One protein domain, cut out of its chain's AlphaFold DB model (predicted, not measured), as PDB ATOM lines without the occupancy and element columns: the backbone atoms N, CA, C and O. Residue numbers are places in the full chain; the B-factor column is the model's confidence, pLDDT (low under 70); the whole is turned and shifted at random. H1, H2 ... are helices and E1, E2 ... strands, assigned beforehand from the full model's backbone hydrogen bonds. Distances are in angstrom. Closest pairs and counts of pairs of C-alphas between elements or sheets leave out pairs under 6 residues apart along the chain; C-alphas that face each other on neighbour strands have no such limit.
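Overview. This is residues 8 to 217 of the 345 residues of an uncharacterized protein of Bacteroidales bacterium CF (UniProt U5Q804). Short parallel strands make the core: E4, E5 and E6 in one small sheet and E2 and E3 in another, with E3 next to E4. H5 lies over one face of E4 E5 E6 and long H4 packs on H5, while H6, H7 and E1 lie at the other end of the domain among long loops, and residues 39 to 47 stick out as a free arm. The printed part has 210 residues, with seven named helices and six named strands in the order E1 E2 H1 H2 H3 E3 H4 E4 H5 E5 E6 H6 H7; the class is mixed, helices and strands, with under half of the residues in named elements. The larger sheet has the order E4 E5 E6, the smaller E2 E3, and both are parallel. The whole is compact, with a radius of gyration of the C-alphas of 18.9 A and spans of 51 by 48 by 31 A.

Along the chain. In the larger sheet, E4 is residues 108 to 110, beginning at C-alpha 108 at (54.218, 92.443, 41.922); E5 is residues 130 to 133, 10.7 A long; E6 is residues 153 to 155. In the smaller sheet, E2 is residues 21 to 23 and E3 is residues 69 to 71. E1 is residues 15 to 17. H4, residues 83 to 100, is the longest helix at 25.4 A and begins at C-alpha 83 at (42.111, 85.816, 32.059). H5 is residues 116 to 124, 12.8 A, and H3 is residues 57 to 64, 10.5 A. H1, residues 29 to 32, and H2, residues 46 to 49, have four residues each. H6 is residues 165 to 172, 10.6 A, and H7 is residues 191 to 204, 19.7 A, ending at C-alpha 204 at (72.350, 85.686, 60.962).

Arrangement. E4 and E5 are parallel at 5 degrees, with N 109 and O 130 within hydrogen-bond range at 2.8 A. E5 and E6 are parallel at 48 degrees, with N 154 and O 131 at 2.9 A. H5 is on this sheet at a height over the sheet of 9.7 A, only just over E5 alone, since 2 of its C-alphas fall on E4; it runs along the strands, at 10 degrees to E5 on the local plane. E4, H5, E5 are a strand-helix-strand unit, two parallel neighbour strands with a helix between them in the chain, and its crossover is right-handed. H4 touches H5 with residues 83 to 87 alone, closest at the C-alphas of Leu 87 and Ala 121, 5.1 A; they run the same way at a steep tilt of 68 degrees, only just short of about perpendicular. The closest C-alphas of E3 and E4 are those of Ala 71 and Thr 108, 4.5 A apart. E2 and E3 are parallel at 32 degrees, with N 22 and O 69 at 3.0 A; with H1, H2 and H3 they form a second such unit. H3 and E3 are near each other, with 5 pairs of C-alphas within 10 A. H1 and H3 are close but not clearly touching, the C-alphas of Met 31 and Trp 57 being closest at 5.6 A. H6 and H7 are close but not clearly touching, with the C-alphas of Gln 165 and Gly 196 closest at 7.6 A, at a shallow tilt of 20 degrees, the same way. H2 touches no helix, and E1 pairs with no named strand. Every O i to N i+4 pair is within hydrogen-bond range in H3, H4, H5, H6 and H7; H1 and H2 are too short for such a pair.

Size, cuts and confidence. The two C-alphas farthest apart are those of Pro 44 and Asn 146, at 58.6 A. The printed part, residues 8 to 217, has no cut. The long links are H1 to H2, E3 to H4, E5 to E6 and H6 to H7. Residues 39 to 47, of which 46 and 47 belong to H2, stand free. Residues 157 to 158 pair in parallel with residues 184 to 185. The mean pLDDT of the printed part is 93.7, and residues 34 to 44 are under 70.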
ATOM      1  N   SER A   8      69.546  93.343  59.651       97.81
ATOM      2  CA  SER A   8      70.977  93.219  59.370       97.81
ATOM      3  C   SER A   8      71.633  94.606  59.427       97.81
ATOM      4  O   SER A   8      70.996  95.595  59.811       97.81
ATOM      5  N   THR A   9      72.907  94.710  59.060       97.81
ATOM      6  CA  THR A   9      73.546  95.992  58.750       97.81
ATOM      7  C   THR A   9      73.764  96.153  57.248       97.81
ATOM      8  O   THR A   9      73.655  95.207  56.469       97.81
ATOM      9  N   ASP A  10      74.079  97.375  56.826       97.06
ATOM     10  CA  ASP A  10      74.514  97.678  55.460       97.06
ATOM     11  C   ASP A  10      75.998  97.328  55.207       97.06
ATOM     12  O   ASP A  10      76.559  97.686  54.171       97.06
ATOM     13  N   GLY A  11      76.672  96.684  56.168       96.69
ATOM     14  CA  GLY A  11      78.113  96.421  56.147       96.69
ATOM     15  C   GLY A  11      78.982  97.649  56.451       96.69
ATOM     16  O   GLY A  11      80.204  97.525  56.524       96.69
ATOM     17  N   ALA A  12      78.378  98.824  56.654       96.44
ATOM     18  CA  ALA A  12      79.038 100.080  57.005       96.44
ATOM     19  C   ALA A  12      78.578 100.651  58.359       96.44
ATOM     20  O   ALA A  12      78.884 101.802  58.684       96.44
ATOM     21  N   GLY A  13      77.912  99.825  59.170       94.12
ATOM     22  CA  GLY A  13      77.512 100.137  60.540       94.12
ATOM     23  C   GLY A  13      76.140 100.797  60.673       94.12
ATOM     24  O   GLY A  13      75.798 101.219  61.777       94.12
ATOM     25  N   ASN A  14      75.351 100.888  59.596       97.19
ATOM     26  CA  ASN A  14      73.960 101.329  59.684       97.19
ATOM     27  C   ASN A  14      73.019 100.126  59.724       97.19
ATOM     28  O   ASN A  14      73.221  99.142  59.019       97.19
ATOM     29  N   GLU A  15      71.967 100.226  60.534       97.62
ATOM     30  CA  GLU A  15      70.906  99.222  60.593       97.62
ATOM     31  C   GLU A  15      70.112  99.173  59.279       97.62
ATOM     32  O   GLU A  15      69.698 100.206  58.750       97.62
ATOM     33  N   VAL A  16      69.815  97.957  58.821       98.00
ATOM     34  CA  VAL A  16      68.843  97.646  57.769       98.00
ATOM     35  C   VAL A  16      67.816  96.688  58.368       98.00
ATOM     36  O   VAL A  16      68.118  95.532  58.652       98.00
ATOM     37  N   ARG A  17      66.602  97.176  58.631       98.12
ATOM     38  CA  ARG A  17      65.524  96.355  59.203       98.12
ATOM     39  C   ARG A  17      65.054  95.315  58.186       98.12
ATOM     40  O   ARG A  17      65.180  95.531  56.986       98.12
ATOM     41  N   PHE A  18      64.519  94.192  58.658       98.38
ATOM     42  CA  PHE A  18      63.943  93.197  57.754       98.38
ATOM     43  C   PHE A  18      62.758  93.787  56.993       98.38
ATOM     44  O   PHE A  18      61.834  94.341  57.590       98.38
ATOM     45  N   HIS A  19      62.790  93.648  55.673       98.19
ATOM     46  CA  HIS A  19      61.711  94.050  54.791       98.19
ATOM     47  C   HIS A  19      60.930  92.818  54.331       98.19
ATOM     48  O   HIS A  19      61.417  91.688  54.361       98.19
ATOM     49  N   PHE A  20      59.694  93.038  53.898       98.19
ATOM     50  CA  PHE A  20      58.825  91.984  53.390       98.19
ATOM     51  C   PHE A  20      57.848  92.550  52.362       98.19
ATOM     52  O   PHE A  20      57.798  93.756  52.123       98.19
ATOM     53  N   THR A  21      57.078  91.677  51.724       98.50
ATOM     54  CA  THR A  21      56.006  92.064  50.805       98.50
ATOM     55  C   THR A  21      54.684  91.571  51.358       98.50
ATOM     56  O   THR A  21      54.578  90.409  51.738       98.50
ATOM     57  N   THR A  22      53.685  92.448  51.396       98.25
ATOM     58  CA  THR A  22      52.314  92.088  51.760       98.25
ATOM     59  C   THR A  22      51.421  92.107  50.523       98.25
ATOM     60  O   THR A  22      51.620  92.915  49.610       98.25
ATOM     61  N   THR A  23      50.461  91.193  50.462       98.25
ATOM     62  CA  THR A  23      49.393  91.255  49.468       98.25
ATOM     63  C   THR A  23      48.340  92.262  49.912       98.25
ATOM     64  O   THR A  23      48.167  92.522  51.102       98.25
ATOM     65  N   ILE A  24      47.651  92.870  48.954       97.69
ATOM     66  CA  ILE A  24      46.605  93.857  49.233       97.69
ATOM     67  C   ILE A  24      45.334  93.497  48.476       97.69
ATOM     68  O   ILE A  24      45.399  92.861  47.425       97.69
ATOM     69  N   ALA A  25      44.187  93.945  48.990       97.31
ATOM     70  CA  ALA A  25      42.871  93.699  48.403       97.31
ATOM     71  C   ALA A  25      42.146  95.026  48.097       97.31
ATOM     72  O   ALA A  25      41.139  95.344  48.735       97.31
ATOM     73  N   PRO A  26      42.647  95.836  47.139       97.19
ATOM     74  CA  PRO A  26      42.273  97.248  46.998       97.19
ATOM     75  C   PRO A  26      40.784  97.478  46.737       97.19
ATOM     76  O   PRO A  26      40.233  98.517  47.085       97.19
ATOM     77  N   GLU A  27      40.128  96.507  46.104       97.06
ATOM     78  CA  GLU A  27      38.714  96.569  45.736       97.06
ATOM     79  C   GLU A  27      37.764  96.227  46.903       97.06
ATOM     80  O   GLU A  27      36.541  96.400  46.790       97.06
ATOM     81  N   LEU A  28      38.291  95.706  48.018       95.75
ATOM     82  CA  LEU A  28      37.503  95.318  49.185       95.75
ATOM     83  C   LEU A  28      37.323  96.500  50.141       95.75
ATOM     84  O   LEU A  28      38.264  97.209  50.492       95.75
ATOM     85  N   GLU A  29      36.084  96.698  50.594       91.75
ATOM     86  CA  GLU A  29      35.709  97.878  51.384       91.75
ATOM     87  C   GLU A  29      36.415  97.944  52.740       91.75
ATOM     88  O   GLU A  29      36.642  99.041  53.244       91.75
ATOM     89  N   PHE A  30      36.827  96.804  53.310       90.50
ATOM     90  CA  PHE A  30      37.496  96.804  54.611       90.50
ATOM     91  C   PHE A  30      38.808  97.599  54.606       90.50
ATOM     92  O   PHE A  30      39.186  98.111  55.656       90.50
ATOM     93  N   MET A  31      39.481  97.746  53.453       94.12
ATOM     94  CA  MET A  31      40.716  98.534  53.369       94.12
ATOM     95  C   MET A  31      40.464 100.031  53.603       94.12
ATOM     96  O   MET A  31      41.377 100.751  54.001       94.12
ATOM     97  N   LYS A  32      39.230 100.498  53.364       89.38
ATOM     98  CA  LYS A  32      38.792 101.887  53.567       89.38
ATOM     99  C   LYS A  32      38.205 102.139  54.956       89.38
ATOM    100  O   LYS A  32      37.826 103.268  55.242       89.38
ATOM    101  N   SER A  33      38.057 101.103  55.779       81.94
ATOM    102  CA  SER A  33      37.461 101.244  57.103       81.94
ATOM    103  C   SER A  33      38.340 102.100  58.007       81.94
ATOM    104  O   SER A  33      39.539 101.856  58.110       81.94
ATOM    105  N   ASP A  34      37.726 103.032  58.729       69.38
ATOM    106  CA  ASP A  34      38.398 103.772  59.795       69.38
ATOM    107  C   ASP A  34      38.490 102.931  61.083       69.38
ATOM    108  O   ASP A  34      37.694 102.014  61.345       69.38
ATOM    109  N   ILE A  35      39.462 103.255  61.936       66.12
ATOM    110  CA  ILE A  35      39.511 102.756  63.313       66.12
ATOM    111  C   ILE A  35      38.938 103.831  64.239       66.12
ATOM    112  O   ILE A  35      39.483 104.928  64.341       66.12
ATOM    113  N   ASP A  36      37.880 103.496  64.979       63.16
ATOM    114  CA  ASP A  36      37.431 104.303  66.118       63.16
ATOM    115  C   ASP A  36      38.430 104.144  67.278       63.16
ATOM    116  O   ASP A  36      38.373 103.189  68.059       63.16
ATOM    117  N   VAL A  37      39.411 105.047  67.356       63.59
ATOM    118  CA  VAL A  37      40.429 105.037  68.414       63.59
ATOM    119  C   VAL A  37      39.861 105.687  69.677       63.59
ATOM    120  O   VAL A  37      40.007 106.888  69.916       63.59
ATOM    121  N   LYS A  38      39.246 104.876  70.539       62.47
ATOM    122  CA  LYS A  38      38.874 105.300  71.897       62.47
ATOM    123  C   LYS A  38      40.094 105.276  72.815       62.47
ATOM    124  O   LYS A  38      40.942 104.388  72.728       62.47
ATOM    125  N   ARG A  39      40.178 106.236  73.749       59.31
ATOM    126  CA  ARG A  39      41.173 106.175  74.837       59.31
ATOM    127  C   ARG A  39      40.990 104.868  75.607       59.31
ATOM    128  O   ARG A  39      39.856 104.512  75.900       59.31
ATOM    129  N   LEU A  40      42.090 104.221  76.002       59.72
ATOM    130  CA  LEU A  40      42.086 102.942  76.736       59.72
ATOM    131  C   LEU A  40      41.133 102.914  77.942       59.72
ATOM    132  O   LEU A  40      40.468 101.916  78.182       59.72
ATOM    133  N   SER A  41      41.005 104.037  78.654       61.47
ATOM    134  CA  SER A  41      40.092 104.216  79.791       61.47
ATOM    135  C   SER A  41      38.598 104.204  79.437       61.47
ATOM    136  O   SER A  41      37.758 104.268  80.327       61.47
ATOM    137  N   SER A  42      38.260 104.202  78.150       65.88
ATOM    138  CA  SER A  42      36.907 104.349  77.603       65.88
ATOM    139  C   SER A  42      36.496 103.146  76.748       65.88
ATOM    140  O   SER A  42      35.498 103.212  76.029       65.88
ATOM    141  N   ILE A  43      37.274 102.062  76.808       65.50
ATOM    142  CA  ILE A  43      37.057 100.830  76.057       65.50
ATOM    143  C   ILE A  43      36.281  99.846  76.953       65.50
ATOM    144  O   ILE A  43      36.834  99.375  77.945       65.50
ATOM    145  N   PRO A  44      35.014  99.520  76.643       69.69
ATOM    146  CA  PRO A  44      34.217  98.603  77.458       69.69
ATOM    147  C   PRO A  44      34.612  97.127  77.264       69.69
ATOM    148  O   PRO A  44      34.313  96.301  78.122       69.69
ATOM    149  N   ASN A  45      35.254  96.782  76.140       74.06
ATOM    150  CA  ASN A  45      35.687  95.428  75.788       74.06
ATOM    151  C   ASN A  45      36.814  95.450  74.732       74.06
ATOM    152  O   ASN A  45      37.065  96.465  74.093       74.06
ATOM    153  N   ASN A  46      37.470  94.319  74.479       77.25
ATOM    154  CA  ASN A  46      38.592  94.262  73.532       77.25
ATOM    155  C   ASN A  46      38.169  94.159  72.049       77.25
ATOM    156  O   ASN A  46      38.998  93.796  71.217       77.25
ATOM    157  N   ASP A  47      36.916  94.464  71.686       77.50
ATOM    158  CA  ASP A  47      36.412  94.254  70.318       77.50
ATOM    159  C   ASP A  47      37.185  95.062  69.269       77.50
ATOM    160  O   ASP A  47      37.422  94.576  68.168       77.50
ATOM    161  N   GLN A  48      37.654  96.260  69.625       74.88
ATOM    162  CA  GLN A  48      38.462  97.101  68.736       74.88
ATOM    163  C   GLN A  48      39.854  96.527  68.410       74.88
ATOM    164  O   GLN A  48      40.495  97.014  67.483       74.88
ATOM    165  N   PHE A  49      40.313  95.516  69.161       82.44
ATOM    166  CA  PHE A  49      41.599  94.833  68.972       82.44
ATOM    167  C   PHE A  49      41.452  93.442  68.343       82.44
ATOM    168  O   PHE A  49      42.440  92.720  68.229       82.44
ATOM    169  N   LYS A  50      40.231  93.040  67.972       83.31
ATOM    170  CA  LYS A  50      40.015  91.790  67.244       83.31
ATOM    171  C   LYS A  50      40.631  91.874  65.855       83.31
ATOM    172  O   LYS A  50      40.696  92.947  65.250       83.31
ATOM    173  N   GLU A  51      41.038  90.712  65.364       83.31
ATOM    174  CA  GLU A  51      41.464  90.542  63.986       83.31
ATOM    175  C   GLU A  51      40.408  91.095  63.019       83.31
ATOM    176  O   GLU A  51      39.198  90.927  63.209       83.31
ATOM    177  N   ARG A  52      40.886  91.804  61.997       85.00
ATOM    178  CA  ARG A  52      40.069  92.366  60.919       85.00
ATOM    179  C   ARG A  52      40.282  91.549  59.650       85.00
ATOM    180  O   ARG A  52      41.255  90.820  59.538       85.00
ATOM    181  N   GLY A  53      39.416  91.742  58.656       83.69
ATOM    182  CA  GLY A  53      39.511  91.038  57.367       83.69
ATOM    183  C   GLY A  53      40.759  91.347  56.523       83.69
ATOM    184  O   GLY A  53      40.915  90.758  55.461       83.69
ATOM    185  N   GLY A  54      41.624  92.268  56.960       89.62
ATOM    186  CA  GLY A  54      42.895  92.598  56.319       89.62
ATOM    187  C   GLY A  54      43.434  93.967  56.747       89.62
ATOM    188  O   GLY A  54      42.855  94.635  57.608       89.62
ATOM    189  N   LEU A  55      44.544  94.380  56.128       92.75
ATOM    190  CA  LEU A  55      45.181  95.684  56.351       92.75
ATOM    191  C   LEU A  55      44.303  96.838  55.848       92.75
ATOM    192  O   LEU A  55      43.724  96.754  54.763       92.75
ATOM    193  N   MET A  56      44.260  97.942  56.596       93.75
ATOM    194  CA  MET A  56      43.658  99.196  56.132       93.75
ATOM    195  C   MET A  56      44.691 100.049  55.386       93.75
ATOM    196  O   MET A  56      45.903  99.857  55.521       93.75
ATOM    197  N   TRP A  57      44.227 101.021  54.596       95.12
ATOM    198  CA  TRP A  57      45.124 101.905  53.843       95.12
ATOM    199  C   TRP A  57      46.096 102.683  54.735       95.12
ATOM    200  O   TRP A  57      47.234 102.906  54.327       95.12
ATOM    201  N   ASP A  58      45.683 103.071  55.943       92.38
ATOM    202  CA  ASP A  58      46.549 103.791  56.883       92.38
ATOM    203  C   ASP A  58      47.676 102.919  57.440       92.38
ATOM    204  O   ASP A  58      48.824 103.370  57.469       92.38
ATOM    205  N   ASP A  59      47.384 101.660  57.786       92.44
ATOM    206  CA  ASP A  59      48.410 100.694  58.197       92.44
ATOM    207  C   ASP A  59      49.440 100.530  57.077       92.44
ATOM    208  O   ASP A  59      50.650 100.643  57.288       92.44
ATOM    209  N   LEU A  60      48.947 100.349  55.847       95.50
ATOM    210  CA  LEU A  60      49.799 100.168  54.686       95.50
ATOM    211  C   LEU A  60      50.668 101.402  54.413       95.50
ATOM    212  O   LEU A  60      51.863 101.259  54.166       95.50
ATOM    213  N   ARG A  61      50.115 102.620  54.488       94.94
ATOM    214  CA  ARG A  61      50.882 103.868  54.303       94.94
ATOM    215  C   ARG A  61      52.037 103.983  55.292       94.94
ATOM    216  O   ARG A  61      53.119 104.410  54.893       94.94
ATOM    217  N   GLU A  62      51.836 103.595  56.550       93.94
ATOM    218  CA  GLU A  62      52.919 103.580  57.535       93.94
ATOM    219  C   GLU A  62      53.952 102.494  57.197       93.94
ATOM    220  O   GLU A  62      55.148 102.783  57.159       93.94
ATOM    221  N   MET A  63      53.509 101.273  56.877       96.56
ATOM    222  CA  MET A  63      54.384 100.141  56.534       96.56
ATOM    223  C   MET A  63      55.312 100.445  55.351       96.56
ATOM    224  O   MET A  63      56.501 100.119  55.388       96.56
ATOM    225  N   LEU A  64      54.806 101.121  54.317       96.19
ATOM    226  CA  LEU A  64      55.569 101.479  53.115       96.19
ATOM    227  C   LEU A  64      56.776 102.385  53.403       96.19
ATOM    228  O   LEU A  64      57.752 102.365  52.651       96.19
ATOM    229  N   ASN A  65      56.754 103.147  54.501       95.12
ATOM    230  CA  ASN A  65      57.896 103.965  54.910       95.12
ATOM    231  C   ASN A  65      59.104 103.111  55.336       95.12
ATOM    232  O   ASN A  65      60.234 103.593  55.291       95.12
ATOM    233  N   TYR A  66      58.878 101.850  55.716       96.31
ATOM    234  CA  TYR A  66      59.878 100.917  56.246       96.31
ATOM    235  C   TYR A  66      60.292  99.835  55.240       96.31
ATOM    236  O   TYR A  66      60.659  98.734  55.633       96.31
ATOM    237  N   GLY A  67      60.204 100.117  53.935       93.56
ATOM    238  CA  GLY A  67      60.677  99.196  52.893       93.56
ATOM    239  C   GLY A  67      59.739  98.022  52.592       93.56
ATOM    240  O   GLY A  67      60.099  97.136  51.815       93.56
ATOM    241  N   VAL A  68      58.529  98.016  53.165       97.69
ATOM    242  CA  VAL A  68      57.508  97.011  52.851       97.69
ATOM    243  C   VAL A  68      57.045  97.171  51.402       97.69
ATOM    244  O   VAL A  68      56.663  98.257  50.967       97.69
ATOM    245  N   GLY A  69      57.076  96.072  50.650       98.00
ATOM    246  CA  GLY A  69      56.553  95.986  49.290       98.00
ATOM    247  C   GLY A  69      55.077  95.589  49.254       98.00
ATOM    248  O   GLY A  69      54.547  95.048  50.224       98.00
ATOM    249  N   ILE A  70      54.431  95.794  48.105       98.69
ATOM    250  CA  ILE A  70      53.034  95.393  47.874       98.69
ATOM    251  C   ILE A  70      52.910  94.461  46.675       98.69
ATOM    252  O   ILE A  70      53.637  94.622  45.693       98.69
ATOM    253  N   ALA A  71      51.964  93.528  46.743       98.75
ATOM    254  CA  ALA A  71      51.636  92.623  45.653       98.75
ATOM    255  C   ALA A  71      50.122  92.508  45.428       98.75
ATOM    256  O   ALA A  71      49.337  92.505  46.376       98.75
ATOM    257  N   PHE A  72      49.732  92.359  44.164       98.81
ATOM    258  CA  PHE A  72      48.439  91.805  43.792       98.81
ATOM    259  C   PHE A  72      48.320  90.362  44.284       98.81
ATOM    260  O   PHE A  72      49.321  89.646  44.398       98.81
ATOM    261  N   HIS A  73      47.083  89.958  44.549       98.12
ATOM    262  CA  HIS A  73      46.700  88.601  44.911       98.12
ATOM    263  C   HIS A  73      45.308  88.343  44.328       98.12
ATOM    264  O   HIS A  73      45.136  88.529  43.125       98.12
ATOM    265  N   ASP A  74      44.319  88.004  45.152       97.69
ATOM    266  CA  ASP A  74      42.920  87.894  44.750       97.69
ATOM    267  C   ASP A  74      42.337  89.209  44.225       97.69
ATOM    268  O   ASP A  74      42.522  90.285  44.803       97.69
ATOM    269  N   VAL A  75      41.573  89.104  43.136       97.44
ATOM    270  CA  VAL A  75      40.755  90.199  42.601       97.44
ATOM    271  C   VAL A  75      39.288  90.022  42.988       97.44
ATOM    272  O   VAL A  75      38.813  88.903  43.193       97.44
ATOM    273  N   LYS A  76      38.525  91.118  43.066       96.88
ATOM    274  CA  LYS A  76      37.121  91.081  43.514       96.88
ATOM    275  C   LYS A  76      36.177  90.636  42.395       96.88
ATOM    276  O   LYS A  76      35.404  91.429  41.859       96.88
ATOM    277  N   THR A  77      36.210  89.349  42.063       96.12
ATOM    278  CA  THR A  77      35.386  88.762  41.000       96.12
ATOM    279  C   THR A  77      34.846  87.382  41.362       96.12
ATOM    280  O   THR A  77      35.458  86.637  42.121       96.12
ATOM    281  N   SER A  78      33.712  87.007  40.771       95.12
ATOM    282  CA  SER A  78      33.185  85.638  40.825       95.12
ATOM    283  C   SER A  78      33.723  84.741  39.702       95.12
ATOM    284  O   SER A  78      33.417  83.553  39.679       95.12
ATOM    285  N   ASN A  79      34.485  85.293  38.748       95.94
ATOM    286  CA  ASN A  79      35.005  84.573  37.581       95.94
ATOM    287  C   ASN A  79      36.542  84.624  37.511       95.94
ATOM    288  O   ASN A  79      37.128  85.030  36.509       95.94
ATOM    289  N   ALA A  80      37.203  84.208  38.593       95.62
ATOM    290  CA  ALA A  80      38.663  84.267  38.739       95.62
ATOM    291  C   ALA A  80      39.435  83.285  37.828       95.62
ATOM    292  O   ALA A  80      40.661  83.291  37.814       95.62
ATOM    293  N   ASN A  81      38.731  82.449  37.058       97.69
ATOM    294  CA  ASN A  81      39.311  81.522  36.076       97.69
ATOM    295  C   ASN A  81      39.255  82.063  34.635       97.69
ATOM    296  O   ASN A  81      39.498  81.329  33.680       97.69
ATOM    297  N   ASN A  82      38.898  83.339  34.458       98.50
ATOM    298  CA  ASN A  82      38.894  84.007  33.164       98.50
ATOM    299  C   ASN A  82      39.980  85.092  33.116       98.50
ATOM    300  O   ASN A  82      39.928  86.063  33.871       98.50
ATOM    301  N   VAL A  83      40.941  84.932  32.200       98.56
ATOM    302  CA  VAL A  83      42.111  85.816  32.059       98.56
ATOM    303  C   VAL A  83      41.705  87.273  31.829       98.56
ATOM    304  O   VAL A  83      42.212  88.152  32.521       98.56
ATOM    305  N   ASP A  84      40.755  87.536  30.929       98.50
ATOM    306  CA  ASP A  84      40.306  88.901  30.614       98.50
ATOM    307  C   ASP A  84      39.643  89.580  31.820       98.50
ATOM    308  O   ASP A  84      39.842  90.770  32.069       98.50
ATOM    309  N   THR A  85      38.889  88.808  32.607       98.44
ATOM    310  CA  THR A  85      38.266  89.286  33.844       98.44
ATOM    311  C   THR A  85      39.339  89.674  34.856       98.44
ATOM    312  O   THR A  85      39.324  90.795  35.361       98.44
ATOM    313  N   VAL A  86      40.307  88.792  35.125       98.75
ATOM    314  CA  VAL A  86      41.397  89.084  36.069       98.75
ATOM    315  C   VAL A  86      42.232  90.282  35.599       98.75
ATOM    316  O   VAL A  86      42.515  91.180  36.390       98.75
ATOM    317  N   LEU A  87      42.547  90.357  34.302       98.50
ATOM    318  CA  LEU A  87      43.270  91.472  33.688       98.50
ATOM    319  C   LEU A  87      42.547  92.813  33.885       98.50
ATOM    320  O   LEU A  87      43.173  93.804  34.270       98.50
ATOM    321  N   MET A  88      41.228  92.848  33.666       98.50
ATOM    322  CA  MET A  88      40.408  94.035  33.924       98.50
ATOM    323  C   MET A  88      40.498  94.457  35.396       98.50
ATOM    324  O   MET A  88      40.687  95.640  35.689       98.50
ATOM    325  N   HIS A  89      40.402  93.505  36.325       98.75
ATOM    326  CA  HIS A  89      40.481  93.809  37.750       98.75
ATOM    327  C   HIS A  89      41.875  94.265  38.198       98.75
ATOM    328  O   HIS A  89      41.957  95.142  39.054       98.75
ATOM    329  N   TYR A  90      42.972  93.796  37.591       98.75
ATOM    330  CA  TYR A  90      44.295  94.376  37.858       98.75
ATOM    331  C   TYR A  90      44.354  95.868  37.520       98.75
ATOM    332  O   TYR A  90      44.921  96.645  38.291       98.75
ATOM    333  N   ALA A  91      43.746  96.292  36.409       98.62
ATOM    334  CA  ALA A  91      43.678  97.707  36.048       98.62
ATOM    335  C   ALA A  91      42.838  98.520  37.049       98.62
ATOM    336  O   ALA A  91      43.252  99.603  37.469       98.62
ATOM    337  N   LEU A  92      41.690  97.985  37.482       98.62
ATOM    338  CA  LEU A  92      40.843  98.616  38.501       98.62
ATOM    339  C   LEU A  92      41.573  98.745  39.843       98.62
ATOM    340  O   LEU A  92      41.659  99.837  40.405       98.62
ATOM    341  N   ALA A  93      42.149  97.645  40.325       98.62
ATOM    342  CA  ALA A  93      42.903  97.600  41.564       98.62
ATOM    343  C   ALA A  93      44.113  98.546  41.520       98.62
ATOM    344  O   ALA A  93      44.343  99.278  42.479       98.62
ATOM    345  N   GLN A  94      44.841  98.609  40.398       98.75
ATOM    346  CA  GLN A  94      45.951  99.546  40.218       98.75
ATOM    347  C   GLN A  94      45.511 101.007  40.354       98.75
ATOM    348  O   GLN A  94      46.218 101.781  40.993       98.75
ATOM    349  N   ASN A  95      44.364 101.395  39.786       98.62
ATOM    350  CA  ASN A  95      43.855 102.762  39.925       98.62
ATOM    351  C   ASN A  95      43.560 103.096  41.392       98.62
ATOM    352  O   ASN A  95      44.011 104.124  41.888       98.62
ATOM    353  N   ILE A  96      42.903 102.183  42.115       98.56
ATOM    354  CA  ILE A  96      42.630 102.369  43.547       98.56
ATOM    355  C   ILE A  96      43.937 102.481  44.342       98.56
ATOM    356  O   ILE A  96      44.051 103.334  45.222       98.56
ATOM    357  N   ILE A  97      44.929 101.641  44.035       98.56
ATOM    358  CA  ILE A  97      46.263 101.670  44.650       98.56
ATOM    359  C   ILE A  97      46.929 103.035  44.432       98.56
ATOM    360  O   ILE A  97      47.397 103.644  45.394       98.56
ATOM    361  N   LEU A  98      46.946 103.528  43.191       98.44
ATOM    362  CA  LEU A  98      47.532 104.824  42.843       98.44
ATOM    363  C   LEU A  98      46.861 105.964  43.616       98.44
ATOM    364  O   LEU A  98      47.564 106.797  44.190       98.44
ATOM    365  N   ASP A  99      45.532 105.969  43.694       97.94
ATOM    366  CA  ASP A  99      44.778 106.990  44.426       97.94
ATOM    367  C   ASP A  99      45.040 106.912  45.938       97.94
ATOM    368  O   ASP A  99      45.259 107.925  46.606       97.94
ATOM    369  N   SER A 100      45.072 105.698  46.486       97.06
ATOM    370  CA  SER A 100      45.158 105.469  47.933       97.06
ATOM    371  C   SER A 100      46.574 105.652  48.483       97.06
ATOM    372  O   SER A 100      46.732 105.960  49.669       97.06
ATOM    373  N   LEU A 101      47.596 105.487  47.636       96.50
ATOM    374  CA  LEU A 101      49.016 105.518  47.994       96.50
ATOM    375  C   LEU A 101      49.796 106.632  47.277       96.50
ATOM    376  O   LEU A 101      50.988 106.485  47.005       96.50
ATOM    377  N   PHE A 102      49.137 107.755  46.981       94.25
ATOM    378  CA  PHE A 102      49.776 108.977  46.468       94.25
ATOM    379  C   PHE A 102      50.628 108.747  45.206       94.25
ATOM    380  O   PHE A 102      51.743 109.257  45.077       94.25
ATOM    381  N   GLY A 103      50.106 107.953  44.271       96.06
ATOM    382  CA  GLY A 103      50.750 107.631  42.998       96.06
ATOM    383  C   GLY A 103      51.739 106.463  43.049       96.06
ATOM    384  O   GLY A 103      52.360 106.155  42.031       96.06
ATOM    385  N   ARG A 104      51.891 105.780  44.191       96.88
ATOM    386  CA  ARG A 104      52.643 104.521  44.263       96.88
ATOM    387  C   ARG A 104      51.817 103.397  43.644       96.88
ATOM    388  O   ARG A 104      50.850 102.946  44.237       96.88
ATOM    389  N   GLY A 105      52.225 102.916  42.477       98.12
ATOM    390  CA  GLY A 105      51.664 101.740  41.818       98.12
ATOM    391  C   GLY A 105      52.238 100.399  42.293       98.12
ATOM    392  O   GLY A 105      53.372 100.332  42.771       98.12
ATOM    393  N   CYS A 106      51.480  99.315  42.110       98.62
ATOM    394  CA  CYS A 106      51.956  97.952  42.339       98.62
ATOM    395  C   CYS A 106      52.566  97.359  41.056       98.62
ATOM    396  O   CYS A 106      52.140  97.677  39.946       98.62
ATOM    397  N   LYS A 107      53.587  96.510  41.224       98.38
ATOM    398  CA  LYS A 107      54.302  95.825  40.132       98.38
ATOM    399  C   LYS A 107      54.554  94.338  40.387       98.38
ATOM    400  O   LYS A 107      55.321  93.706  39.660       98.38
ATOM    401  N   THR A 108      53.936  93.790  41.426       98.69
ATOM    402  CA  THR A 108      54.218  92.443  41.922       98.69
ATOM    403  C   THR A 108      52.927  91.646  41.980       98.69
ATOM    404  O   THR A 108      51.927  92.156  42.470       98.69
ATOM    405  N   LEU A 109      52.951  90.398  41.530       98.81
ATOM    406  CA  LEU A 109      51.903  89.411  41.761       98.81
ATOM    407  C   LEU A 109      52.432  88.337  42.711       98.81
ATOM    408  O   LEU A 109      53.455  87.707  42.439       98.81
ATOM    409  N   ALA A 110      51.698  88.076  43.783       98.69
ATOM    410  CA  ALA A 110      51.737  86.786  44.448       98.69
ATOM    411  C   ALA A 110      50.544  85.983  43.932       98.69
ATOM    412  O   ALA A 110      49.413  86.428  44.067       98.69
ATOM    413  N   GLU A 111      50.771  84.828  43.320       98.62
ATOM    414  CA  GLU A 111      49.680  83.987  42.825       98.62
ATOM    415  C   GLU A 111      48.789  83.505  43.991       98.62
ATOM    416  O   GLU A 111      49.329  82.955  44.961       98.62
ATOM    417  N   PRO A 112      47.458  83.704  43.913       98.00
ATOM    418  CA  PRO A 112      46.499  83.099  44.831       98.00
ATOM    419  C   PRO A 112      46.096  81.687  44.388       98.00
ATOM    420  O   PRO A 112      46.013  81.385  43.196       98.00
ATOM    421  N   ASP A 113      45.833  80.821  45.366       96.06
ATOM    422  CA  ASP A 113      45.147  79.530  45.205       96.06
ATOM    423  C   ASP A 113      45.730  78.538  44.179       96.06
ATOM    424  O   ASP A 113      45.051  77.604  43.752       96.06
ATOM    425  N   GLY A 114      46.984  78.707  43.745       97.12
ATOM    426  CA  GLY A 114      47.530  77.903  42.646       97.12
ATOM    427  C   GLY A 114      46.890  78.212  41.285       97.12
ATOM    428  O   GLY A 114      47.038  77.430  40.341       97.12
ATOM    429  N   ASN A 115      46.149  79.319  41.171       98.25
ATOM    430  CA  ASN A 115      45.367  79.658  39.993       98.25
ATOM    431  C   ASN A 115      46.224  80.380  38.943       98.25
ATOM    432  O   ASN A 115      46.461  81.590  39.000       98.25
ATOM    433  N   LYS A 116      46.637  79.631  37.914       98.19
ATOM    434  CA  LYS A 116      47.486  80.141  36.826       98.19
ATOM    435  C   LYS A 116      46.830  81.200  35.946       98.19
ATOM    436  O   LYS A 116      47.566  81.958  35.321       98.19
ATOM    437  N   THR A 117      45.508  81.357  35.995       98.69
ATOM    438  CA  THR A 117      44.806  82.475  35.341       98.69
ATOM    439  C   THR A 117      45.388  83.824  35.774       98.69
ATOM    440  O   THR A 117      45.561  84.719  34.950       98.69
ATOM    441  N   TYR A 118      45.760  83.966  37.053       98.81
ATOM    442  CA  TYR A 118      46.363  85.195  37.576       98.81
ATOM    443  C   TYR A 118      47.740  85.473  36.976       98.81
ATOM    444  O   TYR A 118      48.052  86.627  36.674       98.81
ATOM    445  N   VAL A 119      48.547  84.427  36.776       98.62
ATOM    446  CA  VAL A 119      49.871  84.525  36.146       98.62
ATOM    447  C   VAL A 119      49.730  84.859  34.662       98.62
ATOM    448  O   VAL A 119      50.407  85.758  34.173       98.62
ATOM    449  N   GLU A 120      48.825  84.183  33.954       98.38
ATOM    450  CA  GLU A 120      48.533  84.447  32.540       98.38
ATOM    451  C   GLU A 120      48.056  85.888  32.324       98.38
ATOM    452  O   GLU A 120      48.584  86.590  31.463       98.38
ATOM    453  N   ALA A 121      47.134  86.374  33.160       98.62
ATOM    454  CA  ALA A 121      46.684  87.762  33.126       98.62
ATOM    455  C   ALA A 121      47.813  88.749  33.466       98.62
ATOM    456  O   ALA A 121      47.919  89.802  32.840       98.62
ATOM    457  N   ALA A 122      48.683  88.422  34.426       98.44
ATOM    458  CA  ALA A 122      49.792  89.293  34.812       98.44
ATOM    459  C   ALA A 122      50.832  89.441  33.699       98.44
ATOM    460  O   ALA A 122      51.338  90.539  33.489       98.44
ATOM    461  N   LEU A 123      51.090  88.380  32.930       97.75
ATOM    462  CA  LEU A 123      51.951  88.433  31.745       97.75
ATOM    463  C   LEU A 123      51.403  89.360  30.644       97.75
ATOM    464  O   LEU A 123      52.180  89.861  29.833       97.75
ATOM    465  N   LEU A 124      50.089  89.606  30.620       98.12
ATOM    466  CA  LEU A 124      49.432  90.549  29.708       98.12
ATOM    467  C   LEU A 124      49.319  91.969  30.292       98.12
ATOM    468  O   LEU A 124      49.039  92.921  29.560       98.12
ATOM    469  N   TYR A 125      49.540  92.135  31.598       98.19
ATOM    470  CA  TYR A 125      49.413  93.406  32.301       98.19
ATOM    471  C   TYR A 125      50.782  94.040  32.568       98.19
ATOM    472  O   TYR A 125      51.379  93.838  33.622       98.19
ATOM    473  N   ASN A 126      51.250  94.872  31.629       96.25
ATOM    474  CA  ASN A 126      52.583  95.501  31.642       96.25
ATOM    475  C   ASN A 126      53.076  96.063  33.000       96.25
ATOM    476  O   ASN A 126      54.280  95.969  33.258       96.25
ATOM    477  N   PRO A 127      52.226  96.663  33.865       97.88
ATOM    478  CA  PRO A 127      52.648  97.095  35.195       97.88
ATOM    479  C   PRO A 127      53.191  95.989  36.104       97.88
ATOM    480  O   PRO A 127      54.068  96.274  36.919       97.88
ATOM    481  N   ILE A 128      52.692  94.753  35.997       98.44
ATOM    482  CA  ILE A 128      53.204  93.626  36.778       98.44
ATOM    483  C   ILE A 128      54.486  93.125  36.122       98.44
ATOM    484  O   ILE A 128      54.507  92.642  34.995       98.44
ATOM    485  N   GLN A 129      55.579  93.242  36.863       96.62
ATOM    486  CA  GLN A 129      56.917  92.890  36.405       96.62
ATOM    487  C   GLN A 129      57.531  91.771  37.237       96.62
ATOM    488  O   GLN A 129      58.503  91.157  36.810       96.62
ATOM    489  N   ILE A 130      56.985  91.506  38.421       97.94
ATOM    490  CA  ILE A 130      57.505  90.538  39.379       97.94
ATOM    491  C   ILE A 130      56.380  89.574  39.709       97.94
ATOM    492  O   ILE A 130      55.269  90.006  40.007       97.94
ATOM    493  N   MET A 131      56.646  88.272  39.669       98.56
ATOM    494  CA  MET A 131      55.634  87.269  39.977       98.56
ATOM    495  C   MET A 131      56.207  86.172  40.862       98.56
ATOM    496  O   MET A 131      57.375  85.797  40.737       98.56
ATOM    497  N   THR A 132      55.371  85.614  41.731       98.69
ATOM    498  CA  THR A 132      55.733  84.449  42.534       98.69
ATOM    499  C   THR A 132      54.581  83.468  42.716       98.69
ATOM    500  O   THR A 132      53.425  83.877  42.772       98.69
ATOM    501  N   ALA A 133      54.908  82.176  42.798       98.50
ATOM    502  CA  ALA A 133      53.972  81.075  43.020       98.50
ATOM    503  C   ALA A 133      54.685  79.871  43.664       98.50
ATOM    504  O   ALA A 133      55.914  79.854  43.792       98.50
ATOM    505  N   GLN A 134      53.923  78.837  44.027       97.88
ATOM    506  CA  GLN A 134      54.470  77.588  44.577       97.88
ATOM    507  C   GLN A 134      54.942  76.609  43.488       97.88
ATOM    508  O   GLN A 134      55.925  75.895  43.678       97.88
ATOM    509  N   THR A 135      54.243  76.554  42.349       97.25
ATOM    510  CA  THR A 135      54.454  75.555  41.281       97.25
ATOM    511  C   THR A 135      54.647  76.206  39.912       97.25
ATOM    512  O   THR A 135      54.237  77.346  39.699       97.25
ATOM    513  N   GLY A 136      55.255  75.484  38.961       96.38
ATOM    514  CA  GLY A 136      55.538  76.017  37.617       96.38
ATOM    515  C   GLY A 136      56.544  77.173  37.628       96.38
ATOM    516  O   GLY A 136      56.529  78.027  36.749       96.38
ATOM    517  N   THR A 137      57.374  77.228  38.667       97.75
ATOM    518  CA  THR A 137      58.243  78.358  39.000       97.75
ATOM    519  C   THR A 137      59.709  78.046  38.756       97.75
ATOM    520  O   THR A 137      60.102  76.882  38.707       97.75
ATOM    521  N   ILE A 138      60.538  79.086  38.744       95.81
ATOM    522  CA  ILE A 138      61.991  78.943  38.795       95.81
ATOM    523  C   ILE A 138      62.513  79.090  40.226       95.81
ATOM    524  O   ILE A 138      62.094  79.975  40.975       95.81
ATOM    525  N   GLU A 139      63.464  78.240  40.601       96.00
ATOM    526  CA  GLU A 139      64.227  78.445  41.827       96.00
ATOM    527  C   GLU A 139      65.253  79.561  41.632       96.00
ATOM    528  O   GLU A 139      66.031  79.577  40.674       96.00
ATOM    529  N   LEU A 140      65.275  80.500  42.571       96.62
ATOM    530  CA  LEU A 140      66.183  81.632  42.525       96.62
ATOM    531  C   LEU A 140      67.520  81.270  43.179       96.62
ATOM    532  O   LEU A 140      67.585  81.071  44.388       96.62
ATOM    533  N   TYR A 141      68.598  81.267  42.397       97.19
ATOM    534  CA  TYR A 141      69.980  81.154  42.884       97.19
ATOM    535  C   TYR A 141      70.706  82.489  42.666       97.19
ATOM    536  O   TYR A 141      71.254  82.710  41.580       97.19
ATOM    537  N   PRO A 142      70.747  83.400  43.661       96.44
ATOM    538  CA  PRO A 142      71.202  84.778  43.453       96.44
ATOM    539  C   PRO A 142      72.611  84.909  42.859       96.44
ATOM    540  O   PRO A 142      72.863  85.804  42.058       96.44
ATOM    541  N   CYS A 143      73.533  84.007  43.215       95.38
ATOM    542  CA  CYS A 143      74.909  84.033  42.703       95.38
ATOM    543  C   CYS A 143      75.063  83.455  41.288       95.38
ATOM    544  O   CYS A 143      76.094  83.690  40.656       95.38
ATOM    545  N   LYS A 144      74.072  82.699  40.804       94.19
ATOM    546  CA  LYS A 144      74.067  82.070  39.475       94.19
ATOM    547  C   LYS A 144      73.185  82.821  38.476       94.19
ATOM    548  O   LYS A 144      73.301  82.596  37.277       94.19
ATOM    549  N   LEU A 145      72.329  83.724  38.958       91.62
ATOM    550  CA  LEU A 145      71.419  84.493  38.124       91.62
ATOM    551  C   LEU A 145      72.172  85.547  37.291       91.62
ATOM    552  O   LEU A 145      72.848  86.439  37.820       91.62
ATOM    553  N   ASN A 146      72.029  85.447  35.972       87.25
ATOM    554  CA  ASN A 146      72.665  86.317  34.980       87.25
ATOM    555  C   ASN A 146      71.657  87.100  34.116       87.25
ATOM    556  O   ASN A 146      72.070  87.780  33.180       87.25
ATOM    557  N   CYS A 147      70.366  87.033  34.435       90.81
ATOM    558  CA  CYS A 147      69.293  87.736  33.738       90.81
ATOM    559  C   CYS A 147      68.406  88.528  34.711       90.81
ATOM    560  O   CYS A 147      68.475  88.345  35.935       90.81
ATOM    561  N   CYS A 148      67.601  89.440  34.156       90.94
ATOM    562  CA  CYS A 148      66.604  90.179  34.923       90.94
ATOM    563  C   CYS A 148      65.527  89.219  35.435       90.94
ATOM    564  O   CYS A 148      65.079  88.338  34.707       90.94
ATOM    565  N   THR A 149      65.077  89.439  36.667       93.12
ATOM    566  CA  THR A 149      63.927  88.722  37.243       93.12
ATOM    567  C   THR A 149      62.584  89.155  36.654       93.12
ATOM    568  O   THR A 149      61.587  88.473  36.874       93.12
ATOM    569  N   ASN A 150      62.548  90.256  35.895       91.19
ATOM    570  CA  ASN A 150      61.339  90.766  35.256       91.19
ATOM    571  C   ASN A 150      60.647  89.688  34.407       91.19
ATOM    572  O   ASN A 150      61.263  89.097  33.523       91.19
ATOM    573  N   GLY A 151      59.361  89.460  34.672       88.12
ATOM    574  CA  GLY A 151      58.534  88.480  33.967       88.12
ATOM    575  C   GLY A 151      58.780  87.020  34.362       88.12
ATOM    576  O   GLY A 151      58.067  86.142  33.882       88.12
ATOM    577  N   LEU A 152      59.745  86.730  35.242       95.00
ATOM    578  CA  LEU A 152      59.957  85.376  35.753       95.00
ATOM    579  C   LEU A 152      58.959  85.064  36.874       95.00
ATOM    580  O   LEU A 152      58.687  85.903  37.732       95.00
ATOM    581  N   LEU A 153      58.459  83.825  36.897       97.75
ATOM    582  CA  LEU A 153      57.644  83.309  37.995       97.75
ATOM    583  C   LEU A 153      58.549  82.657  39.048       97.75
ATOM    584  O   LEU A 153      58.987  81.515  38.893       97.75
ATOM    585  N   LEU A 154      58.868  83.403  40.104       98.25
ATOM    586  CA  LEU A 154      59.813  82.986  41.139       98.25
ATOM    587  C   LEU A 154      59.165  82.025  42.138       98.25
ATOM    588  O   LEU A 154      58.041  82.250  42.590       98.25
ATOM    589  N   ASN A 155      59.890  80.975  42.523       98.06
ATOM    590  CA  ASN A 155      59.408  80.028  43.523       98.06
ATOM    591  C   ASN A 155      59.250  80.700  44.895       98.06
ATOM    592  O   ASN A 155      60.102  81.492  45.310       98.06
ATOM    593  N   ARG A 156      58.176  80.340  45.595       97.12
ATOM    594  CA  ARG A 156      57.926  80.635  47.006       97.12
ATOM    595  C   ARG A 156      57.426  79.374  47.698       97.12
ATOM    596  O   ARG A 156      56.565  78.677  47.167       97.12
ATOM    597  N   GLY A 157      57.944  79.104  48.890       94.75
ATOM    598  CA  GLY A 157      57.499  78.006  49.746       94.75
ATOM    599  C   GLY A 157      56.717  78.521  50.949       94.75
ATOM    600  O   GLY A 157      56.989  79.614  51.437       94.75
ATOM    601  N   PHE A 158      55.773  77.727  51.441       94.56
ATOM    602  CA  PHE A 158      55.112  77.973  52.721       94.56
ATOM    603  C   PHE A 158      55.733  77.070  53.780       94.56
ATOM    604  O   PHE A 158      55.909  75.874  53.556       94.56
ATOM    605  N   TYR A 159      56.072  77.663  54.918       90.31
ATOM    606  CA  TYR A 159      56.702  76.985  56.045       90.31
ATOM    607  C   TYR A 159      55.949  77.359  57.316       90.31
ATOM    608  O   TYR A 159      55.450  78.477  57.427       90.31
ATOM    609  N   GLN A 160      55.885  76.441  58.275       87.38
ATOM    610  CA  GLN A 160      55.438  76.779  59.622       87.38
ATOM    611  C   GLN A 160      56.545  77.544  60.355       87.38
ATOM    612  O   GLN A 160      57.734  77.347  60.078       87.38
ATOM    613  N   ALA A 161      56.172  78.387  61.319       84.06
ATOM    614  CA  ALA A 161      57.137  79.148  62.113       84.06
ATOM    615  C   ALA A 161      58.115  78.244  62.894       84.06
ATOM    616  O   ALA A 161      59.256  78.636  63.137       84.06
ATOM    617  N   SER A 162      57.704  77.021  63.249       84.19
ATOM    618  CA  SER A 162      58.574  76.027  63.893       84.19
ATOM    619  C   SER A 162      59.664  75.483  62.967       84.19
ATOM    620  O   SER A 162      60.730  75.099  63.446       84.19
ATOM    621  N   ASP A 163      59.427  75.487  61.652       86.00
ATOM    622  CA  ASP A 163      60.197  74.675  60.706       86.00
ATOM    623  C   ASP A 163      61.002  75.523  59.712       86.00
ATOM    624  O   ASP A 163      61.927  75.021  59.078       86.00
ATOM    625  N   PHE A 164      60.712  76.826  59.571       88.81
ATOM    626  CA  PHE A 164      61.383  77.671  58.567       88.81
ATOM    627  C   PHE A 164      62.889  77.887  58.836       88.81
ATOM    628  O   PHE A 164      63.618  78.319  57.941       88.81
ATOM    629  N   GLN A 165      63.382  77.548  60.033       92.94
ATOM    630  CA  GLN A 165      64.811  77.591  60.365       92.94
ATOM    631  C   GLN A 165      65.615  76.519  59.617       92.94
ATOM    632  O   GLN A 165      66.734  76.778  59.170       92.94
ATOM    633  N   GLU A 166      65.056  75.317  59.455       93.12
ATOM    634  CA  GLU A 166      65.728  74.182  58.813       93.12
ATOM    635  C   GLU A 166      66.170  74.482  57.370       93.12
ATOM    636  O   GLU A 166      67.365  74.335  57.082       93.12
ATOM    637  N   PRO A 167      65.299  74.964  56.455       94.19
ATOM    638  CA  PRO A 167      65.722  75.274  55.094       94.19
ATOM    639  C   PRO A 167      66.770  76.393  55.050       94.19
ATOM    640  O   PRO A 167      67.627  76.372  54.167       94.19
ATOM    641  N   ILE A 168      66.758  77.336  55.999       96.25
ATOM    642  CA  ILE A 168      67.786  78.383  56.108       96.25
ATOM    643  C   ILE A 168      69.133  77.757  56.490       96.25
ATOM    644  O   ILE A 168      70.126  77.952  55.782       96.25
ATOM    645  N   ASN A 169      69.166  76.952  57.551       96.25
ATOM    646  CA  ASN A 169      70.377  76.274  58.020       96.25
ATOM    647  C   ASN A 169      70.964  75.354  56.938       96.25
ATOM    648  O   ASN A 169      72.178  75.349  56.716       96.25
ATOM    649  N   ALA A 170      70.107  74.639  56.202       96.44
ATOM    650  CA  ALA A 170      70.517  73.797  55.083       96.44
ATOM    651  C   ALA A 170      71.217  74.600  53.972       96.44
ATOM    652  O   ALA A 170      72.231  74.154  53.440       96.44
ATOM    653  N   GLN A 171      70.741  75.811  53.646       97.19
ATOM    654  CA  GLN A 171      71.445  76.682  52.695       97.19
ATOM    655  C   GLN A 171      72.762  77.211  53.266       97.19
ATOM    656  O   GLN A 171      73.756  77.295  52.544       97.19
ATOM    657  N   PHE A 172      72.824  77.534  54.559       96.50
ATOM    658  CA  PHE A 172      74.071  77.979  55.183       96.50
ATOM    659  C   PHE A 172      75.164  76.902  55.211       96.50
ATOM    660  O   PHE A 172      76.343  77.261  55.143       96.50
ATOM    661  N   ALA A 173      74.795  75.616  55.204       97.12
ATOM    662  CA  ALA A 173      75.726  74.495  55.061       97.12
ATOM    663  C   ALA A 173      76.368  74.395  53.659       97.12
ATOM    664  O   ALA A 173      77.395  73.736  53.495       97.12
ATOM    665  N   LEU A 174      75.804  75.066  52.649       98.00
ATOM    666  CA  LEU A 174      76.343  75.099  51.288       98.00
ATOM    667  C   LEU A 174      77.321  76.274  51.087       98.00
ATOM    668  O   LEU A 174      77.176  77.333  51.722       98.00
ATOM    669  N   PRO A 175      78.280  76.162  50.143       97.31
ATOM    670  CA  PRO A 175      79.062  77.307  49.682       97.31
ATOM    671  C   PRO A 175      78.143  78.433  49.199       97.31
ATOM    672  O   PRO A 175      77.182  78.178  48.480       97.31
ATOM    673  N   TYR A 176      78.449  79.693  49.532       94.31
ATOM    674  CA  TYR A 176      77.524  80.814  49.281       94.31
ATOM    675  C   TYR A 176      77.076  80.964  47.814       94.31
ATOM    676  O   TYR A 176      75.975  81.442  47.558       94.31
ATOM    677  N   LYS A 177      77.911  80.546  46.852       96.19
ATOM    678  CA  LYS A 177      77.592  80.586  45.414       96.19
ATOM    679  C   LYS A 177      76.545  79.555  44.985       96.19
ATOM    680  O   LYS A 177      75.916  79.727  43.946       96.19
ATOM    681  N   GLU A 178      76.367  78.509  45.784       97.50
ATOM    682  CA  GLU A 178      75.458  77.393  45.526       97.50
ATOM    683  C   GLU A 178      74.107  77.560  46.228       97.50
ATOM    684  O   GLU A 178      73.187  76.794  45.963       97.50
ATOM    685  N   ARG A 179      73.966  78.570  47.096       98.06
ATOM    686  CA  ARG A 179      72.746  78.802  47.872       98.06
ATOM    687  C   ARG A 179      71.612  79.307  46.986       98.06
ATOM    688  O   ARG A 179      71.802  80.247  46.206       98.06
ATOM    689  N   ARG A 180      70.423  78.734  47.161       97.06
ATOM    690  CA  ARG A 180      69.174  79.333  46.676       97.06
ATOM    691  C   ARG A 180      68.670  80.387  47.656       97.06
ATOM    692  O   ARG A 180      68.986  80.351  48.844       97.06
ATOM    693  N   ALA A 181      67.858  81.311  47.159       97.31
ATOM    694  CA  ALA A 181      67.066  82.180  48.011       97.31
ATOM    695  C   ALA A 181      66.020  81.351  48.776       97.31
ATOM    696  O   ALA A 181      65.420  80.418  48.231       97.31
ATOM    697  N   ILE A 182      65.792  81.713  50.037       96.75
ATOM    698  CA  ILE A 182      64.676  81.205  50.832       96.75
ATOM    699  C   ILE A 182      63.554  82.235  50.738       96.75
ATOM    700  O   ILE A 182      63.609  83.282  51.374       96.75
ATOM    701  N   HIS A 183      62.565  81.952  49.890       96.25
ATOM    702  CA  HIS A 183      61.397  82.803  49.697       96.25
ATOM    703  C   HIS A 183      60.200  82.185  50.417       96.25
ATOM    704  O   HIS A 183      59.693  81.138  50.007       96.25
ATOM    705  N   VAL A 184      59.790  82.826  51.509       95.06
ATOM    706  CA  VAL A 184      58.762  82.329  52.426       95.06
ATOM    707  C   VAL A 184      57.444  83.055  52.174       95.06
ATOM    708  O   VAL A 184      57.388  84.280  52.228       95.06
ATOM    709  N   GLY A 185      56.389  82.296  51.889       95.00
ATOM    710  CA  GLY A 185      55.003  82.748  51.944       95.00
ATOM    711  C   GLY A 185      54.428  82.516  53.336       95.00
ATOM    712  O   GLY A 185      54.693  81.484  53.952       95.00
ATOM    713  N   VAL A 186      53.642  83.480  53.813       93.69
ATOM    714  CA  VAL A 186      52.984  83.451  55.124       93.69
ATOM    715  C   VAL A 186      51.554  83.960  54.959       93.69
ATOM    716  O   VAL A 186      51.331  84.872  54.165       93.69
ATOM    717  N   HIS A 187      50.607  83.359  55.680       90.38
ATOM    718  CA  HIS A 187      49.226  83.843  55.769       90.38
ATOM    719  C   HIS A 187      49.047  84.616  57.077       90.38
ATOM    720  O   HIS A 187      49.093  85.841  57.085       90.38
ATOM    721  N   GLU A 188      48.938  83.889  58.189       88.12
ATOM    722  CA  GLU A 188      48.810  84.448  59.534       88.12
ATOM    723  C   GLU A 188      50.157  84.435  60.263       88.12
ATOM    724  O   GLU A 188      50.959  83.506  60.119       88.12
ATOM    725  N   THR A 189      50.400  85.474  61.063       91.31
ATOM    726  CA  THR A 189      51.596  85.609  61.902       91.31
ATOM    727  C   THR A 189      51.211  85.830  63.355       91.31
ATOM    728  O   THR A 189      50.394  86.707  63.636       91.31
ATOM    729  N   GLY A 190      51.852  85.109  64.276       91.12
ATOM    730  CA  GLY A 190      51.709  85.304  65.715       91.12
ATOM    731  C   GLY A 190      53.055  85.404  66.435       91.12
ATOM    732  O   GLY A 190      54.089  85.750  65.853       91.12
ATOM    733  N   ASP A 191      53.039  85.088  67.731       92.50
ATOM    734  CA  ASP A 191      54.233  85.095  68.585       92.50
ATOM    735  C   ASP A 191      55.311  84.111  68.102       92.50
ATOM    736  O   ASP A 191      56.506  84.330  68.293       92.50
ATOM    737  N   ASP A 192      54.903  83.027  67.450       92.69
ATOM    738  CA  ASP A 192      55.777  82.031  66.842       92.69
ATOM    739  C   ASP A 192      56.643  82.627  65.722       92.69
ATOM    740  O   ASP A 192      57.868  82.487  65.742       92.69
ATOM    741  N   TRP A 193      56.039  83.380  64.802       94.25
ATOM    742  CA  TRP A 193      56.746  84.112  63.755       94.25
ATOM    743  C   TRP A 193      57.618  85.225  64.326       94.25
ATOM    744  O   TRP A 193      58.753  85.399  63.880       94.25
ATOM    745  N   ALA A 194      57.142  85.943  65.347       94.06
ATOM    746  CA  ALA A 194      57.944  86.960  66.025       94.06
ATOM    747  C   ALA A 194      59.225  86.358  66.640       94.06
ATOM    748  O   ALA A 194      60.317  86.906  66.466       94.06
ATOM    749  N   ASN A 195      59.112  85.200  67.297       93.38
ATOM    750  CA  ASN A 195      60.253  84.461  67.841       93.38
ATOM    751  C   ASN A 195      61.160  83.895  66.741       93.38
ATOM    752  O   ASN A 195      62.384  83.924  66.872       93.38
ATOM    753  N   GLY A 196      60.581  83.433  65.633       94.44
ATOM    754  CA  GLY A 196      61.323  83.019  64.447       94.44
ATOM    755  C   GLY A 196      62.193  84.139  63.874       94.44
ATOM    756  O   GLY A 196      63.396  83.965  63.670       94.44
ATOM    757  N   LEU A 197      61.613  85.316  63.646       95.81
ATOM    758  CA  LEU A 197      62.347  86.477  63.140       95.81
ATOM    759  C   LEU A 197      63.409  86.958  64.139       95.81
ATOM    760  O   LEU A 197      64.493  87.376  63.727       95.81
ATOM    761  N   LEU A 198      63.138  86.861  65.445       96.19
ATOM    762  CA  LEU A 198      64.132  87.140  66.483       96.19
ATOM    763  C   LEU A 198      65.318  86.170  66.397       96.19
ATOM    764  O   LEU A 198      66.469  86.602  66.448       96.19
ATOM    765  N   TRP A 199      65.059  84.873  66.217       96.00
ATOM    766  CA  TRP A 199      66.114  83.888  65.977       96.00
ATOM    767  C   TRP A 199      66.935  84.230  64.726       96.00
ATOM    768  O   TRP A 199      68.166  84.181  64.777       96.00
ATOM    769  N   LEU A 200      66.281  84.634  63.633       96.75
ATOM    770  CA  LEU A 200      66.955  85.000  62.385       96.75
ATOM    771  C   LEU A 200      67.899  86.195  62.592       96.75
ATOM    772  O   LEU A 200      69.055  86.154  62.166       96.75
ATOM    773  N   ASN A 201      67.435  87.223  63.310       97.94
ATOM    774  CA  ASN A 201      68.230  88.385  63.708       97.94
ATOM    775  C   ASN A 201      69.450  87.998  64.558       97.94
ATOM    776  O   ASN A 201      70.564  88.415  64.252       97.94
ATOM    777  N   ASN A 202      69.243  87.177  65.588       97.56
ATOM    778  CA  ASN A 202      70.289  86.806  66.546       97.56
ATOM    779  C   ASN A 202      71.305  85.810  65.974       97.56
ATOM    780  O   ASN A 202      72.420  85.707  66.473       97.56
ATOM    781  N   THR A 203      70.923  85.048  64.950       97.38
ATOM    782  CA  THR A 203      71.799  84.037  64.343       97.38
ATOM    783  C   THR A 203      72.551  84.614  63.153       97.38
ATOM    784  O   THR A 203      73.772  84.481  63.048       97.38
ATOM    785  N   TYR A 204      71.825  85.284  62.259       97.94
ATOM    786  CA  TYR A 204      72.350  85.686  60.962       97.94
ATOM    787  C   TYR A 204      72.236  87.182  60.659       97.94
ATOM    788  O   TYR A 204      72.896  87.646  59.735       97.94
ATOM    789  N   GLY A 205      71.420  87.926  61.407       98.06
ATOM    790  CA  GLY A 205      71.277  89.378  61.286       98.06
ATOM    791  C   GLY A 205      72.313  90.161  62.099       98.06
ATOM    792  O   GLY A 205      73.389  89.654  62.420       98.06
ATOM    793  N   LYS A 206      71.961  91.405  62.442       97.25
ATOM    794  CA  LYS A 206      72.850  92.396  63.078       97.25
ATOM    795  C   LYS A 206      73.344  91.999  64.472       97.25
ATOM    796  O   LYS A 206      74.402  92.462  64.883       97.25
ATOM    797  N   ASP A 207      72.590  91.155  65.178       97.50
ATOM    798  CA  ASP A 207      72.966  90.630  66.498       97.50
ATOM    799  C   ASP A 207      73.604  89.228  66.401       97.50
ATOM    800  O   ASP A 207      73.942  88.623  67.417       97.50
ATOM    801  N   GLY A 208      73.767  88.714  65.177       97.38
ATOM    802  CA  GLY A 208      74.445  87.464  64.855       97.38
ATOM    803  C   GLY A 208      75.719  87.701  64.046       97.38
ATOM    804  O   GLY A 208      76.571  88.510  64.409       97.38
ATOM    805  N   ASN A 209      75.873  86.970  62.940       97.00
ATOM    806  CA  ASN A 209      77.042  87.093  62.057       97.00
ATOM    807  C   ASN A 209      76.853  88.051  60.864       97.00
ATOM    808  O   ASN A 209      77.738  88.112  60.009       97.00
ATOM    809  N   ASP A 210      75.713  88.742  60.798       97.62
ATOM    810  CA  ASP A 210      75.372  89.740  59.781       97.62
ATOM    811  C   ASP A 210      75.588  89.266  58.327       97.62
ATOM    812  O   ASP A 210      76.221  89.922  57.500       97.62
ATOM    813  N   SER A 211      75.100  88.060  58.017       96.62
ATOM    814  CA  SER A 211      75.330  87.364  56.738       96.62
ATOM    815  C   SER A 211      74.080  87.153  55.879       96.62
ATOM    816  O   SER A 211      74.159  86.491  54.837       96.62
ATOM    817  N   ILE A 212      72.938  87.714  56.285       97.12
ATOM    818  CA  ILE A 212      71.684  87.685  55.520       97.12
ATOM    819  C   ILE A 212      71.320  89.059  54.983       97.12
ATOM    820  O   ILE A 212      71.633  90.092  55.564       97.12
ATOM    821  N   TRP A 213      70.566  89.034  53.893       97.94
ATOM    822  CA  TRP A 213      69.770  90.157  53.433       97.94
ATOM    823  C   TRP A 213      68.326  89.670  53.354       97.94
ATOM    824  O   TRP A 213      68.064  88.646  52.719       97.94
ATOM    825  N   VAL A 214      67.413  90.378  54.023       98.06
ATOM    826  CA  VAL A 214      65.975  90.064  54.049       98.06
ATOM    827  C   VAL A 214      65.216  91.215  53.377       98.06
ATOM    828  O   VAL A 214      64.685  92.082  54.074       98.06
ATOM    829  N   PRO A 215      65.249  91.292  52.034       98.19
ATOM    830  CA  PRO A 215      64.547  92.320  51.282       98.19
ATOM    831  C   PRO A 215      63.065  91.990  51.117       98.19
ATOM    832  O   PRO A 215      62.652  90.827  51.167       98.19
ATOM    833  N   SER A 216      62.276  93.008  50.780       98.25
ATOM    834  CA  SER A 216      61.000  92.758  50.112       98.25
ATOM    835  C   SER A 216      61.249  92.151  48.722       98.25
ATOM    836  O   SER A 216      62.322  92.315  48.133       98.25
ATOM    837  N   LEU A 217      60.261  91.451  48.159       97.75
ATOM    838  CA  LEU A 217      60.430  90.838  46.840       97.75
ATOM    839  C   LEU A 217      60.720  91.901  45.766       97.75
ATOM    840  O   LEU A 217      61.565  91.693  44.896       97.75
TER     841      LEU A 217